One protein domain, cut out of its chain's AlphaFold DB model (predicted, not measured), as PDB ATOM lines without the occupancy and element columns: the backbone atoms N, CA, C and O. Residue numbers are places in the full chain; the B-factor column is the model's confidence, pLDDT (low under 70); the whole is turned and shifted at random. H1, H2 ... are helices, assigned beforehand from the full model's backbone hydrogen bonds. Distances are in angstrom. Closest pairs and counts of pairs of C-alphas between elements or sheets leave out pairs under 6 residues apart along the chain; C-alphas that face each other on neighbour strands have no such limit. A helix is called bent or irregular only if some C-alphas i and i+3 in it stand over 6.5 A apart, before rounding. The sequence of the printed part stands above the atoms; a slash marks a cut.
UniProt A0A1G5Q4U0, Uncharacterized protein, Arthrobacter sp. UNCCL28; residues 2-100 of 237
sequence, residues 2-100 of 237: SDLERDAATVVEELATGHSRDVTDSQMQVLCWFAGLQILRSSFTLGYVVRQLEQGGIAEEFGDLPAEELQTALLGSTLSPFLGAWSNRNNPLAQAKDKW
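AT A GLANCE: This is residues 2 to 100 of the 237 residues of an uncharacterized protein of Arthrobacter sp. UNCCL28 (UniProt A0A1G5Q4U0). The model is a loose, elongated string of helices that folds back on itself: H1 slants across H2 near one end, H3 carries the chain on to the other end, and the short H4 lies at the turn there. The long bent helix H5 then comes back, its arm H5a crossing H3 and its arm H5b coming close to H2, and the short H6 packs on H5b. The printed part has 99 residues with six named helices, H1 to H6 in that order, and no named strand; the class is all helix. The whole is loose, with a radius of gyration of the C-alphas of 17.4 A and spans of 54 by 33 by 21 A.

IN THESE COORDINATES: H1, residues 2 to 17, begins at C-alpha 2 (127.623, 96.366, 81.245) and is 22.5 A long from first to last C-alpha. H2, residues 25 to 40, is 22.4 A long, and H3, residues 43 to 55, is 18.2 A long. H4 is residues 59 to 62. H5, residues 67 to 88, was assigned as one helix by its hydrogen bonds but is bent: C-alphas 78 and 81 are 6.6 A apart. Its arms are H5a, residues 67 to 78, 16.4 A long and beginning at C-alpha 67 (117.282, 118.817, 90.587), and H5b, residues 81 to 88, 10.5 A long. H6, residues 96 to 99, ends at C-alpha 99 (141.372, 98.521, 92.834).

HOW THE PARTS SIT: H1 touches H2 with residues 4 to 11 alone, the closest C-alphas being those of Val 11 and Gln 27, 5.9 A apart. They run opposite ways at a steep tilt of 54 degrees. H2 and H3 meet only through their link. H4 touches no helix but is near H3, and the C-alphas of Leu 53 and Ala 59 are the closest, 6.2 A apart. H5a touches H3 with residues 71 to 75 alone, closest at the C-alphas of Leu 46 and Leu 74, 7.0 A, and about perpendicular at 75 degrees. The arms H5a and H5b stand at a steep tilt of 44 degrees. H5b is close to H2 but not clearly touching, with the C-alphas of Trp 33 and Trp 86 closest at 7.5 A; they run opposite ways at a shallow tilt of 28 degrees. H6 touches H5b, closest at the C-alphas of Ala 85 and Lys 99, 4.5 A. H1 and H3 are apart. Every O i to N i+4 pair is within hydrogen-bond range in H1, H2, H3, H5a and H5b; H4 and H6 are too short for such a pair.

THE WHOLE: The two C-alphas farthest apart are those of His 19 and Glu 60, 55.8 A. Residues 16 to 22 stand free. The printed part has no cut and no long link. Mean pLDDT of the printed part is 81.3; residue 2, residues 43 to 65 and residue 67 are under 70.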
ATOM      1  N   SER A   2     128.141  97.712  81.556       67.75
ATOM      2  CA  SER A   2     127.623  96.366  81.245       67.75
ATOM      3  C   SER A   2     128.351  95.183  81.891       67.75
ATOM      4  O   SER A   2     127.751  94.124  82.007       67.75
ATOM      5  N   ASP A   3     129.626  95.309  82.265       86.94
ATOM      6  CA  ASP A   3     130.425  94.121  82.612       86.94
ATOM      7  C   ASP A   3     130.242  93.675  84.070       86.94
ATOM      8  O   ASP A   3     130.213  92.481  84.330       86.94
ATOM      9  N   LEU A   4     130.038  94.601  85.021       89.25
ATOM     10  CA  LEU A   4     129.746  94.234  86.418       89.25
ATOM     11  C   LEU A   4     128.388  93.542  86.551       89.25
ATOM     12  O   LEU A   4     128.272  92.518  87.213       89.25
ATOM     13  N   GLU A   5     127.359  94.103  85.922       90.38
ATOM     14  CA  GLU A   5     126.007  93.540  85.960       90.38
ATOM     15  C   GLU A   5     125.950  92.190  85.234       90.38
ATOM     16  O   GLU A   5     125.277  91.278  85.705       90.38
ATOM     17  N   ARG A   6     126.717  92.027  84.144       92.56
ATOM     18  CA  ARG A   6     126.882  90.739  83.456       92.56
ATOM     19  C   ARG A   6     127.584  89.708  84.338       92.56
ATOM     20  O   ARG A   6     127.046  88.621  84.504       92.56
ATOM     21  N   ASP A   7     128.727  90.053  84.934       94.06
ATOM     22  CA  ASP A   7     129.459  89.159  85.843       94.06
ATOM     23  C   ASP A   7     128.562  88.743  87.026       94.06
ATOM     24  O   ASP A   7     128.532  87.576  87.419       94.06
ATOM     25  N   ALA A   8     127.783  89.683  87.573       93.62
ATOM     26  CA  ALA A   8     126.820  89.405  88.632       93.62
ATOM     27  C   ALA A   8     125.697  88.468  88.164       93.62
ATOM     28  O   ALA A   8     125.365  87.532  88.886       93.62
ATOM     29  N   ALA A   9     125.144  88.673  86.964       94.19
ATOM     30  CA  ALA A   9     124.130  87.792  86.390       94.19
ATOM     31  C   ALA A   9     124.655  86.359  86.207       94.19
ATOM     32  O   ALA A   9     123.964  85.415  86.582       94.19
ATOM     33  N   THR A  10     125.894  86.195  85.733       96.06
ATOM     34  CA  THR A  10     126.549  84.881  85.636       96.06
ATOM     35  C   THR A  10     126.668  84.213  87.005       96.06
ATOM     36  O   THR A  10     126.279  83.059  87.160       96.06
ATOM     37  N   VAL A  11     127.118  84.939  88.034       96.38
ATOM     38  CA  VAL A  11     127.187  84.395  89.403       96.38
ATOM     39  C   VAL A  11     125.803  84.024  89.942       96.38
ATOM     40  O   VAL A  11     125.655  83.004  90.615       96.38
ATOM     41  N   VAL A  12     124.772  84.823  89.656       95.19
ATOM     42  CA  VAL A  12     123.389  84.509  90.046       95.19
ATOM     43  C   VAL A  12     122.906  83.233  89.359       95.19
ATOM     44  O   VAL A  12     122.299  82.398  90.024       95.19
ATOM     45  N   GLU A  13     123.198  83.047  88.073       95.56
ATOM     46  CA  GLU A  13     122.844  81.845  87.314       95.56
ATOM     47  C   GLU A  13     123.571  80.594  87.835       95.56
ATOM     48  O   GLU A  13     122.941  79.558  88.072       95.56
ATOM     49  N   GLU A  14     124.874  80.693  88.106       95.75
ATOM     50  CA  GLU A  14     125.659  79.626  88.741       95.75
ATOM     51  C   GLU A  14     125.085  79.240  90.106       95.75
ATOM     52  O   GLU A  14     124.945  78.059  90.432       95.75
ATOM     53  N   LEU A  15     124.731  80.235  90.923       95.69
ATOM     54  CA  LEU A  15     124.104  79.987  92.209       95.69
ATOM     55  C   LEU A  15     122.709  79.393  92.021       95.69
ATOM     56  O   LEU A  15     122.375  78.466  92.747       95.69
ATOM     57  N   ALA A  16     121.896  79.859  91.077       93.56
ATOM     58  CA  ALA A  16     120.544  79.354  90.850       93.56
ATOM     59  C   ALA A  16     120.536  77.883  90.414       93.56
ATOM     60  O   ALA A  16     119.775  77.093  90.970       93.56
ATOM     61  N   THR A  17     121.425  77.513  89.493       93.25
ATOM     62  CA  THR A  17     121.572  76.142  88.974       93.25
ATOM     63  C   THR A  17     122.334  75.216  89.927       93.25
ATOM     64  O   THR A  17     122.126  74.000  89.940       93.25
ATOM     65  N   GLY A  18     123.213  75.779  90.756       90.00
ATOM     66  CA  GLY A  18     123.977  75.047  91.753       90.00
ATOM     67  C   GLY A  18     123.153  74.605  92.968       90.00
ATOM     68  O   GLY A  18     122.099  75.143  93.292       90.00
ATOM     69  N   HIS A  19     123.699  73.643  93.714       88.12
ATOM     70  CA  HIS A  19     123.128  73.164  94.984       88.12
ATOM     71  C   HIS A  19     123.913  73.651  96.210       88.12
ATOM     72  O   HIS A  19     123.575  73.310  97.347       88.12
ATOM     73  N   SER A  20     124.965  74.451  95.989       90.06
ATOM     74  CA  SER A  20     125.773  74.999  97.073       90.06
ATOM     75  C   SER A  20     124.920  75.871  97.992       90.06
ATOM     76  O   SER A  20     124.042  76.622  97.545       90.06
ATOM     77  N   ARG A  21     125.196  75.746  99.291       90.12
ATOM     78  CA  ARG A  21     124.645  76.599 100.350       90.12
ATOM     79  C   ARG A  21     125.603  77.724 100.742       90.12
ATOM     80  O   ARG A  21     125.237  78.578 101.546       90.12
ATOM     81  N   ASP A  22     126.815  77.697 100.203       90.31
ATOM     82  CA  ASP A  22     127.869  78.671 100.447       90.31
ATOM     83  C   ASP A  22     128.227  79.380  99.143       90.31
ATOM     84  O   ASP A  22     128.114  78.807  98.054       90.31
ATOM     85  N   VAL A  23     128.652  80.631  99.275       93.31
ATOM     86  CA  VAL A  23     129.146  81.460  98.175       93.31
ATOM     87  C   VAL A  23     130.663  81.318  98.138       93.31
ATOM     88  O   VAL A  23     131.314  81.482  99.169       93.31
ATOM     89  N   THR A  24     131.234  80.991  96.978       94.69
ATOM     90  CA  THR A  24     132.696  80.900  96.838       94.69
ATOM     91  C   THR A  24     133.342  82.284  96.926       94.69
ATOM     92  O   THR A  24     132.686  83.300  96.696       94.69
ATOM     93  N   ASP A  25     134.647  82.354  97.193       92.69
ATOM     94  CA  ASP A  25     135.374  83.630  97.248       92.69
ATOM     95  C   ASP A  25     135.266  84.447  95.948       92.69
ATOM     96  O   ASP A  25     135.139  85.674  95.995       92.69
ATOM     97  N   SER A  26     135.274  83.780  94.786       92.62
ATOM     98  CA  SER A  26     135.118  84.439  93.484       92.62
ATOM     99  C   SER A  26     133.715  85.025  93.312       92.62
ATOM    100  O   SER A  26     133.572  86.193  92.948       92.62
ATOM    101  N   GLN A  27     132.680  84.251  93.648       94.94
ATOM    102  CA  GLN A  27     131.287  84.700  93.610       94.94
ATOM    103  C   GLN A  27     131.056  85.847  94.601       94.94
ATOM    104  O   GLN A  27     130.452  86.861  94.256       94.94
ATOM    105  N   MET A  28     131.608  85.735  95.811       94.19
ATOM    106  CA  MET A  28     131.520  86.754  96.853       94.19
ATOM    107  C   MET A  28     132.177  88.061  96.411       94.19
ATOM    108  O   MET A  28     131.640  89.134  96.677       94.19
ATOM    109  N   GLN A  29     133.315  88.000  95.713       91.94
ATOM    110  CA  GLN A  29     133.976  89.190  95.188       91.94
ATOM    111  C   GLN A  29     133.067  89.952  94.218       91.94
ATOM    112  O   GLN A  29     132.883  91.157  94.389       91.94
ATOM    113  N   VAL A  30     132.476  89.262  93.242       93.56
ATOM    114  CA  VAL A  30     131.553  89.867  92.268       93.56
ATOM    115  C   VAL A  30     130.308  90.410  92.967       93.56
ATOM    116  O   VAL A  30     129.933  91.564  92.759       93.56
ATOM    117  N   LEU A  31     129.705  89.628  93.863       94.25
ATOM    118  CA  LEU A  31     128.505  90.031  94.592       94.25
ATOM    119  C   LEU A  31     128.751  91.209  95.542       94.25
ATOM    120  O   LEU A  31     127.859  92.035  95.697       94.25
ATOM    121  N   CYS A  32     129.945  91.351  96.128       93.75
ATOM    122  CA  CYS A  32     130.315  92.545  96.897       93.75
ATOM    123  C   CYS A  32     130.347  93.801  96.018       93.75
ATOM    124  O   CYS A  32     129.893  94.864  96.439       93.75
ATOM    125  N   TRP A  33     130.896  93.704  94.803       92.88
ATOM    126  CA  TRP A  33     130.885  94.817  93.849       92.88
ATOM    127  C   TRP A  33     129.465  95.154  93.409       92.88
ATOM    128  O   TRP A  33     129.087  96.322  93.372       92.88
ATOM    129  N   PHE A  34     128.654  94.136  93.138       92.25
ATOM    130  CA  PHE A  34     127.275  94.348  92.744       92.25
ATOM    131  C   PHE A  34     126.444  94.961  93.880       92.25
ATOM    132  O   PHE A  34     125.789  95.973  93.668       92.25
ATOM    133  N   ALA A  35     126.544  94.444  95.109       91.44
ATOM    134  CA  ALA A  35     125.895  95.028  96.284       91.44
ATOM    135  C   ALA A  35     126.308  96.491  96.504       91.44
ATOM    136  O   ALA A  35     125.447  97.342  96.709       91.44
ATOM    137  N   GLY A  36     127.607  96.795  96.404       89.00
ATOM    138  CA  GLY A  36     128.125  98.159  96.517       89.00
ATOM    139  C   GLY A  36     127.552  99.107  95.462       89.00
ATOM    140  O   GLY A  36     127.110 100.203  95.800       89.00
ATOM    141  N   LEU A  37     127.469  98.661  94.202       87.81
ATOM    142  CA  LEU A  37     126.838  99.429  93.126       87.81
ATOM    143  C   LEU A  37     125.379  99.770  93.459       87.81
ATOM    144  O   LEU A  37     124.955 100.907  93.263       87.81
ATOM    145  N   GLN A  38     124.621  98.801  93.974       86.19
ATOM    146  CA  GLN A  38     123.210  98.997  94.313       86.19
ATOM    147  C   GLN A  38     123.032  99.910  95.535       86.19
ATOM    148  O   GLN A  38     122.135 100.748  95.549       86.19
ATOM    149  N   ILE A  39     123.924  99.825  96.527       82.44
ATOM    150  CA  ILE A  39     123.940 100.747  97.675       82.44
ATOM    151  C   ILE A  39     124.209 102.186  97.213       82.44
ATOM    152  O   ILE A  39     123.523 103.104  97.662       82.44
ATOM    153  N   LEU A  40     125.170 102.387  96.304       80.12
ATOM    154  CA  LEU A  40     125.500 103.711  95.764       80.12
ATOM    155  C   LEU A  40     124.377 104.299  94.903       80.12
ATOM    156  O   LEU A  40     124.152 105.504  94.935       80.12
ATOM    157  N   ARG A  41     123.653 103.459  94.153       76.50
ATOM    158  CA  ARG A  41     122.501 103.875  93.336       76.50
ATOM    159  C   ARG A  41     121.241 104.176  94.151       76.50
ATOM    160  O   ARG A  41     120.271 104.663  93.582       76.50
ATOM    161  N   SER A  42     121.235 103.899  95.453       71.44
ATOM    162  CA  SER A  42     120.073 104.142  96.307       71.44
ATOM    163  C   SER A  42     119.708 105.631  96.346       71.44
ATOM    164  O   SER A  42     120.428 106.450  96.924       71.44
ATOM    165  N   SER A  43     118.538 105.969  95.792       60.22
ATOM    166  CA  SER A  43     117.984 107.330  95.716       60.22
ATOM    167  C   SER A  43     117.873 108.023  97.081       60.22
ATOM    168  O   SER A  43     117.959 109.242  97.169       60.22
ATOM    169  N   PHE A  44     117.745 107.267  98.178       60.41
ATOM    170  CA  PHE A  44     117.733 107.838  99.530       60.41
ATOM    171  C   PHE A  44     119.103 108.326  99.988       60.41
ATOM    172  O   PHE A  44     119.179 109.369 100.629       60.41
ATOM    173  N   THR A  45     120.178 107.611  99.648       63.56
ATOM    174  CA  THR A  45     121.537 108.085  99.930       63.56
ATOM    175  C   THR A  45     121.783 109.394  99.186       63.56
ATOM    176  O   THR A  45     122.291 110.344  99.771       63.56
ATOM    177  N   LEU A  46     121.333 109.483  97.930       66.50
ATOM    178  CA  LEU A  46     121.422 110.712  97.141       66.50
ATOM    179  C   LEU A  46     120.572 111.837  97.735       66.50
ATOM    180  O   LEU A  46     121.083 112.930  97.923       66.50
ATOM    181  N   GLY A  47     119.315 111.570  98.099       64.75
ATOM    182  CA  GLY A  47     118.440 112.564  98.726       64.75
ATOM    183  C   GLY A  47     118.964 113.061 100.078       64.75
ATOM    184  O   GLY A  47     118.872 114.249 100.375       64.75
ATOM    185  N   TYR A  48     119.568 112.182 100.881       63.69
ATOM    186  CA  TYR A  48     120.251 112.569 102.116       63.69
ATOM    187  C   TYR A  48     121.457 113.473 101.836       63.69
ATOM    188  O   TYR A  48     121.607 114.501 102.491       63.69
ATOM    189  N   VAL A  49     122.287 113.122 100.847       66.38
ATOM    190  CA  VAL A  49     123.438 113.941 100.437       66.38
ATOM    191  C   VAL A  49     122.980 115.307  99.924       66.38
ATOM    192  O   VAL A  49     123.523 116.309 100.372       66.38
ATOM    193  N   VAL A  50     121.949 115.371  99.075       67.38
ATOM    194  CA  VAL A  50     121.347 116.638  98.616       67.38
ATOM    195  C   VAL A  50     120.910 117.488  99.809       67.38
ATOM    196  O   VAL A  50     121.344 118.627  99.933       67.38
ATOM    197  N   ARG A  51     120.145 116.917 100.748       66.00
ATOM    198  CA  ARG A  51     119.668 117.644 101.936       66.00
ATOM    199  C   ARG A  51     120.816 118.137 102.824       66.00
ATOM    200  O   ARG A  51     120.729 119.225 103.384       66.00
ATOM    201  N   GLN A  52     121.898 117.367 102.958       66.38
ATOM    202  CA  GLN A  52     123.092 117.805 103.690       66.38
ATOM    203  C   GLN A  52     123.829 118.945 102.976       66.38
ATOM    204  O   GLN A  52     124.308 119.859 103.642       66.38
ATOM    205  N   LEU A  53     123.899 118.922 101.643       67.38
ATOM    206  CA  LEU A  53     124.481 120.008 100.848       67.38
ATOM    207  C   LEU A  53     123.643 121.292 100.946       67.38
ATOM    208  O   LEU A  53     124.204 122.377 101.098       67.38
ATOM    209  N   GLU A  54     122.314 121.168 100.945       66.94
ATOM    210  CA  GLU A  54     121.381 122.280 101.171       66.94
ATOM    211  C   GLU A  54     121.549 122.891 102.570       66.94
ATOM    212  O   GLU A  54     121.666 124.105 102.712       66.94
ATOM    213  N   GLN A  55     121.617 122.056 103.611       67.00
ATOM    214  CA  GLN A  55     121.809 122.510 104.995       67.00
ATOM    215  C   GLN A  55     123.212 123.077 105.255       67.00
ATOM    216  O   GLN A  55     123.379 123.922 106.133       67.00
ATOM    217  N   GLY A  56     124.218 122.617 104.510       62.94
ATOM    218  CA  GLY A  56     125.611 123.043 104.631       62.94
ATOM    219  C   GLY A  56     125.944 124.371 103.947       62.94
ATOM    220  O   GLY A  56     127.116 124.737 103.919       62.94
ATOM    221  N   GLY A  57     124.962 125.073 103.365       58.19
ATOM    222  CA  GLY A  57     125.174 126.337 102.641       58.19
ATOM    223  C   GLY A  57     125.830 126.174 101.266       58.19
ATOM    224  O   GLY A  57     126.032 127.151 100.556       58.19
ATOM    225  N   ILE A  58     126.117 124.937 100.852       56.94
ATOM    226  CA  ILE A  58     126.730 124.623  99.558       56.94
ATOM    227  C   ILE A  58     125.729 124.861  98.411       56.94
ATOM    228  O   ILE A  58     126.135 125.134  97.286       56.94
ATOM    229  N   ALA A  59     124.420 124.857  98.688       56.12
ATOM    230  CA  ALA A  59     123.395 125.233  97.710       56.12
ATOM    231  C   ALA A  59     123.604 126.634  97.094       56.12
ATOM    232  O   ALA A  59     123.215 126.846  95.949       56.12
ATOM    233  N   GLU A  60     124.265 127.567  97.793       56.56
ATOM    234  CA  GLU A  60     124.588 128.895  97.246       56.56
ATOM    235  C   GLU A  60     125.709 128.855  96.185       56.56
ATOM    236  O   GLU A  60     125.716 129.683  95.276       56.56
ATOM    237  N   GLU A  61     126.627 127.879  96.248       57.28
ATOM    238  CA  GLU A  61     127.713 127.695  95.264       57.28
ATOM    239  C   GLU A  61     127.265 126.935  94.009       57.28
ATOM    240  O   GLU A  61     127.830 127.136  92.933       57.28
ATOM    241  N   PHE A  62     126.257 126.067  94.127       59.22
ATOM    242  CA  PHE A  62     125.763 125.255  93.012       59.22
ATOM    243  C   PHE A  62     124.678 125.949  92.173       59.22
ATOM    244  O   PHE A  62     124.340 125.439  91.107       59.22
ATOM    245  N   GLY A  63     124.203 127.135  92.578       56.22
ATOM    246  CA  GLY A  63     123.239 127.939  91.817       56.22
ATOM    247  C   GLY A  63     121.923 127.204  91.526       56.22
ATOM    248  O   GLY A  63     121.701 126.101  92.016       56.22
ATOM    249  N   ASP A  64     121.047 127.804  90.715       65.31
ATOM    250  CA  ASP A  64     119.760 127.241  90.260       65.31
ATOM    251  C   ASP A  64     119.918 125.988  89.355       65.31
ATOM    252  O   ASP A  64     119.292 125.882  88.299       65.31
ATOM    253  N   LEU A  65     120.784 125.031  89.708       67.12
ATOM    254  CA  LEU A  65     120.888 123.762  88.998       67.12
ATOM    255  C   LEU A  65     119.559 123.000  89.123       67.12
ATOM    256  O   LEU A  65     119.066 122.789  90.237       67.12
ATOM    257  N   PRO A  66     118.979 122.532  88.004       73.50
ATOM    258  CA  PRO A  66     117.823 121.651  88.042       73.50
ATOM    259  C   PRO A  66     118.116 120.421  88.911       73.50
ATOM    260  O   PRO A  66     119.210 119.853  88.852       73.50
ATOM    261  N   ALA A  67     117.127 119.959  89.679       68.69
ATOM    262  CA  ALA A  67     117.282 118.817  90.587       68.69
ATOM    263  C   ALA A  67     117.852 117.560  89.893       68.69
ATOM    264  O   ALA A  67     118.640 116.820  90.479       68.69
ATOM    265  N   GLU A  68     117.498 117.349  88.622       70.50
ATOM    266  CA  GLU A  68     117.991 116.244  87.792       70.50
ATOM    267  C   GLU A  68     119.493 116.353  87.482       70.50
ATOM    268  O   GLU A  68     120.202 115.342  87.475       70.50
ATOM    269  N   GLU A  69     120.008 117.566  87.266       76.00
ATOM    270  CA  GLU A  69     121.431 117.807  87.007       76.00
ATOM    271  C   GLU A  69     122.256 117.608  88.276       76.00
ATOM    272  O   GLU A  69     123.289 116.937  88.240       76.00
ATOM    273  N   LEU A  70     121.756 118.092  89.418       74.75
ATOM    274  CA  LEU A  70     122.379 117.856  90.718       74.75
ATOM    275  C   LEU A  70     122.411 116.358  91.054       74.75
ATOM    276  O   LEU A  70     123.457 115.824  91.424       74.75
ATOM    277  N   GLN A  71     121.296 115.646  90.868       71.12
ATOM    278  CA  GLN A  71     121.234 114.201  91.090       71.12
ATOM    279  C   GLN A  71     122.197 113.444  90.164       71.12
ATOM    280  O   GLN A  71     122.897 112.535  90.616       71.12
ATOM    281  N   THR A  72     122.271 113.833  88.889       74.94
ATOM    282  CA  THR A  72     123.190 113.237  87.909       74.94
ATOM    283  C   THR A  72     124.650 113.495  88.280       74.94
ATOM    284  O   THR A  72     125.466 112.574  88.220       74.94
ATOM    285  N   ALA A  73     124.990 114.708  88.717       77.75
ATOM    286  CA  ALA A  73     126.333 115.054  89.172       77.75
ATOM    287  C   ALA A  73     126.726 114.270  90.435       77.75
ATOM    288  O   ALA A  73     127.830 113.724  90.510       77.75
ATOM    289  N   LEU A  74     125.811 114.132  91.400       75.38
ATOM    290  CA  LEU A  74     126.029 113.341  92.614       75.38
ATOM    291  C   LEU A  74     126.211 111.856  92.301       75.38
ATOM    292  O   LEU A  74     127.175 111.246  92.768       75.38
ATOM    293  N   LEU A  75     125.355 111.286  91.452       74.88
ATOM    294  CA  LEU A  75     125.523 109.928  90.931       74.88
ATOM    295  C   LEU A  75     126.869 109.767  90.222       74.88
ATOM    296  O   LEU A  75     127.593 108.812  90.482       74.88
ATOM    297  N   GLY A  76     127.246 110.714  89.363       78.44
ATOM    298  CA  GLY A  76     128.524 110.702  88.660       78.44
ATOM    299  C   GLY A  76     129.713 110.719  89.619       78.44
ATOM    300  O   GLY A  76     130.614 109.888  89.490       78.44
ATOM    301  N   SER A  77     129.700 111.610  90.610       79.69
ATOM    302  CA  SER A  77     130.782 111.759  91.592       79.69
ATOM    303  C   SER A  77     130.936 110.541  92.507       79.69
ATOM    304  O   SER A  77     132.057 110.159  92.840       79.69
ATOM    305  N   THR A  78     129.830 109.883  92.864       77.94
ATOM    306  CA  THR A  78     129.830 108.704  93.741       77.94
ATOM    307  C   THR A  78     130.143 107.415  92.982       77.94
ATOM    308  O   THR A  78     130.899 106.574  93.472       77.94
ATOM    309  N   LEU A  79     129.618 107.256  91.763       83.50
ATOM    310  CA  LEU A  79     129.797 106.044  90.962       83.50
ATOM    311  C   LEU A  79     131.123 106.010  90.203       83.50
ATOM    312  O   LEU A  79     131.673 104.925  90.022       83.50
ATOM    313  N   SER A  80     131.654 107.150  89.747       83.44
ATOM    314  CA  SER A  80     132.856 107.156  88.896       83.44
ATOM    315  C   SER A  80     134.083 106.543  89.577       83.44
ATOM    316  O   SER A  80     134.701 105.667  88.965       83.44
ATOM    317  N   PRO A  81     134.429 106.890  90.835       84.19
ATOM    318  CA  PRO A  81     135.545 106.249  91.529       84.19
ATOM    319  C   PRO A  81     135.325 104.741  91.703       84.19
ATOM    320  O   PRO A  81     136.238 103.945  91.487       84.19
ATOM    321  N   PHE A  82     134.092 104.337  92.021       88.50
ATOM    322  CA  PHE A  82     133.726 102.937  92.219       88.50
ATOM    323  C   PHE A  82     133.844 102.110  90.928       88.50
ATOM    324  O   PHE A  82     134.463 101.047  90.910       88.50
ATOM    325  N   LEU A  83     133.296 102.611  89.819       87.25
ATOM    326  CA  LEU A  83     133.360 101.954  88.512       87.25
ATOM    327  C   LEU A  83     134.773 101.984  87.913       87.25
ATOM    328  O   LEU A  83     135.174 101.034  87.232       87.25
ATOM    329  N   GLY A  84     135.544 103.037  88.195       86.31
ATOM    330  CA  GLY A  84     136.971 103.100  87.888       86.31
ATOM    331  C   GLY A  84     137.739 101.990  88.604       86.31
ATOM    332  O   GLY A  84     138.495 101.253  87.968       86.31
ATOM    333  N   ALA A  85     137.471 101.795  89.897       89.69
ATOM    334  CA  ALA A  85     138.096 100.733  90.675       89.69
ATOM    335  C   ALA A  85     137.697  99.326  90.206       89.69
ATOM    336  O   ALA A  85     138.555  98.448  90.073       89.69
ATOM    337  N   TRP A  86     136.427  99.124  89.842       88.81
ATOM    338  CA  TRP A  86     135.974  97.884  89.204       88.81
ATOM    339  C   TRP A  86     136.728  97.596  87.901       88.81
ATOM    340  O   TRP A  86     137.184  96.471  87.681       88.81
ATOM    341  N   SER A  87     136.885  98.603  87.041       88.12
ATOM    342  CA  SER A  87     137.581  98.462  85.753       88.12
ATOM    343  C   SER A  87     139.064  98.121  85.939       88.12
ATOM    344  O   SER A  87     139.618  97.318  85.192       88.12
ATOM    345  N   ASN A  88     139.693  98.660  86.986       90.06
ATOM    346  CA  ASN A  88     141.098  98.418  87.306       90.06
ATOM    347  C   ASN A  88     141.360  97.139  88.114       90.06
ATOM    348  O   ASN A  88     142.524  96.768  88.277       90.06
ATOM    349  N   ARG A  89     140.326  96.433  88.596       87.69
ATOM    350  CA  ARG A  89     140.468  95.299  89.535       87.69
ATOM    351  C   ARG A  89     141.439  94.208  89.061       87.69
ATOM    352  O   ARG A  89     142.180  93.661  89.870       87.69
ATOM    353  N   ASN A  90     141.465  93.948  87.753       86.50
ATOM    354  CA  ASN A  90     142.316  92.937  87.117       86.50
ATOM    355  C   ASN A  90     143.550  93.538  86.421       86.50
ATOM    356  O   ASN A  90     144.331  92.803  85.826       86.50
ATOM    357  N   ASN A  91     143.739  94.861  86.465       89.75
ATOM    358  CA  ASN A  91     144.877  95.522  85.836       89.75
ATOM    359  C   ASN A  91     146.140  95.294  86.688       89.75
ATOM    360  O   ASN A  91     146.221  95.838  87.792       89.75
ATOM    361  N   PRO A  92     147.154  94.547  86.222       89.25
ATOM    362  CA  PRO A  92     148.346  94.263  87.022       89.25
ATOM    363  C   PRO A  92     149.151  95.524  87.373       89.25
ATOM    364  O   PRO A  92     149.842  95.528  88.386       89.25
ATOM    365  N   LEU A  93     149.014  96.605  86.596       92.75
ATOM    366  CA  LEU A  93     149.766  97.853  86.766       92.75
ATOM    367  C   LEU A  93     149.085  98.876  87.689       92.75
ATOM    368  O   LEU A  93     149.730  99.830  88.116       92.75
ATOM    369  N   ALA A  94     147.794  98.714  87.996       90.75
ATOM    370  CA  ALA A  94     147.077  99.660  88.853       90.75
ATOM    371  C   ALA A  94     147.501  99.532  90.332       90.75
ATOM    372  O   ALA A  94     147.757  98.423  90.821       90.75
ATOM    373  N   GLN A  95     147.549 100.660  91.055       90.31
ATOM    374  CA  GLN A  95     147.905 100.667  92.478       90.31
ATOM    375  C   GLN A  95     146.805  99.997  93.312       90.31
ATOM    376  O   GLN A  95     145.648  99.927  92.902       90.31
ATOM    377  N   ALA A  96     147.146  99.523  94.514       84.44
ATOM    378  CA  ALA A  96     146.192  98.815  95.375       84.44
ATOM    379  C   ALA A  96     144.944  99.657  95.705       84.44
ATOM    380  O   ALA A  96     143.827  99.144  95.669       84.44
ATOM    381  N   LYS A  97     145.124 100.962  95.955       85.00
ATOM    382  CA  LYS A  97     144.023 101.899  96.227       85.00
ATOM    383  C   LYS A  97     143.067 102.057  95.036       85.00
ATOM    384  O   LYS A  97     141.873 102.224  95.236       85.00
ATOM    385  N   ASP A  98     143.578 101.932  93.808       86.06
ATOM    386  CA  ASP A  98     142.807 102.116  92.571       86.06
ATOM    387  C   ASP A  98     141.989 100.869  92.207       86.06
ATOM    388  O   ASP A  98     141.281 100.870  91.209       86.06
ATOM    389  N   LYS A  99     142.110  99.788  92.986       86.19
ATOM    390  CA  LYS A  99     141.372  98.521  92.834       86.19
ATOM    391  C   LYS A  99     140.398  98.280  93.985       86.19
ATOM    392  O   LYS A  99     139.746  97.237  94.040       86.19
ATOM    393  N   TRP A 100     140.368  99.197  94.948       85.19
ATOM    394  CA  TRP A 100     139.708  98.999  96.224       85.19
ATOM    395  C   TRP A 100     138.185  99.022  96.080       85.19
ATOM    396  O   TRP A 100     137.620  99.950  95.504       85.19
TER     397      TRP A 100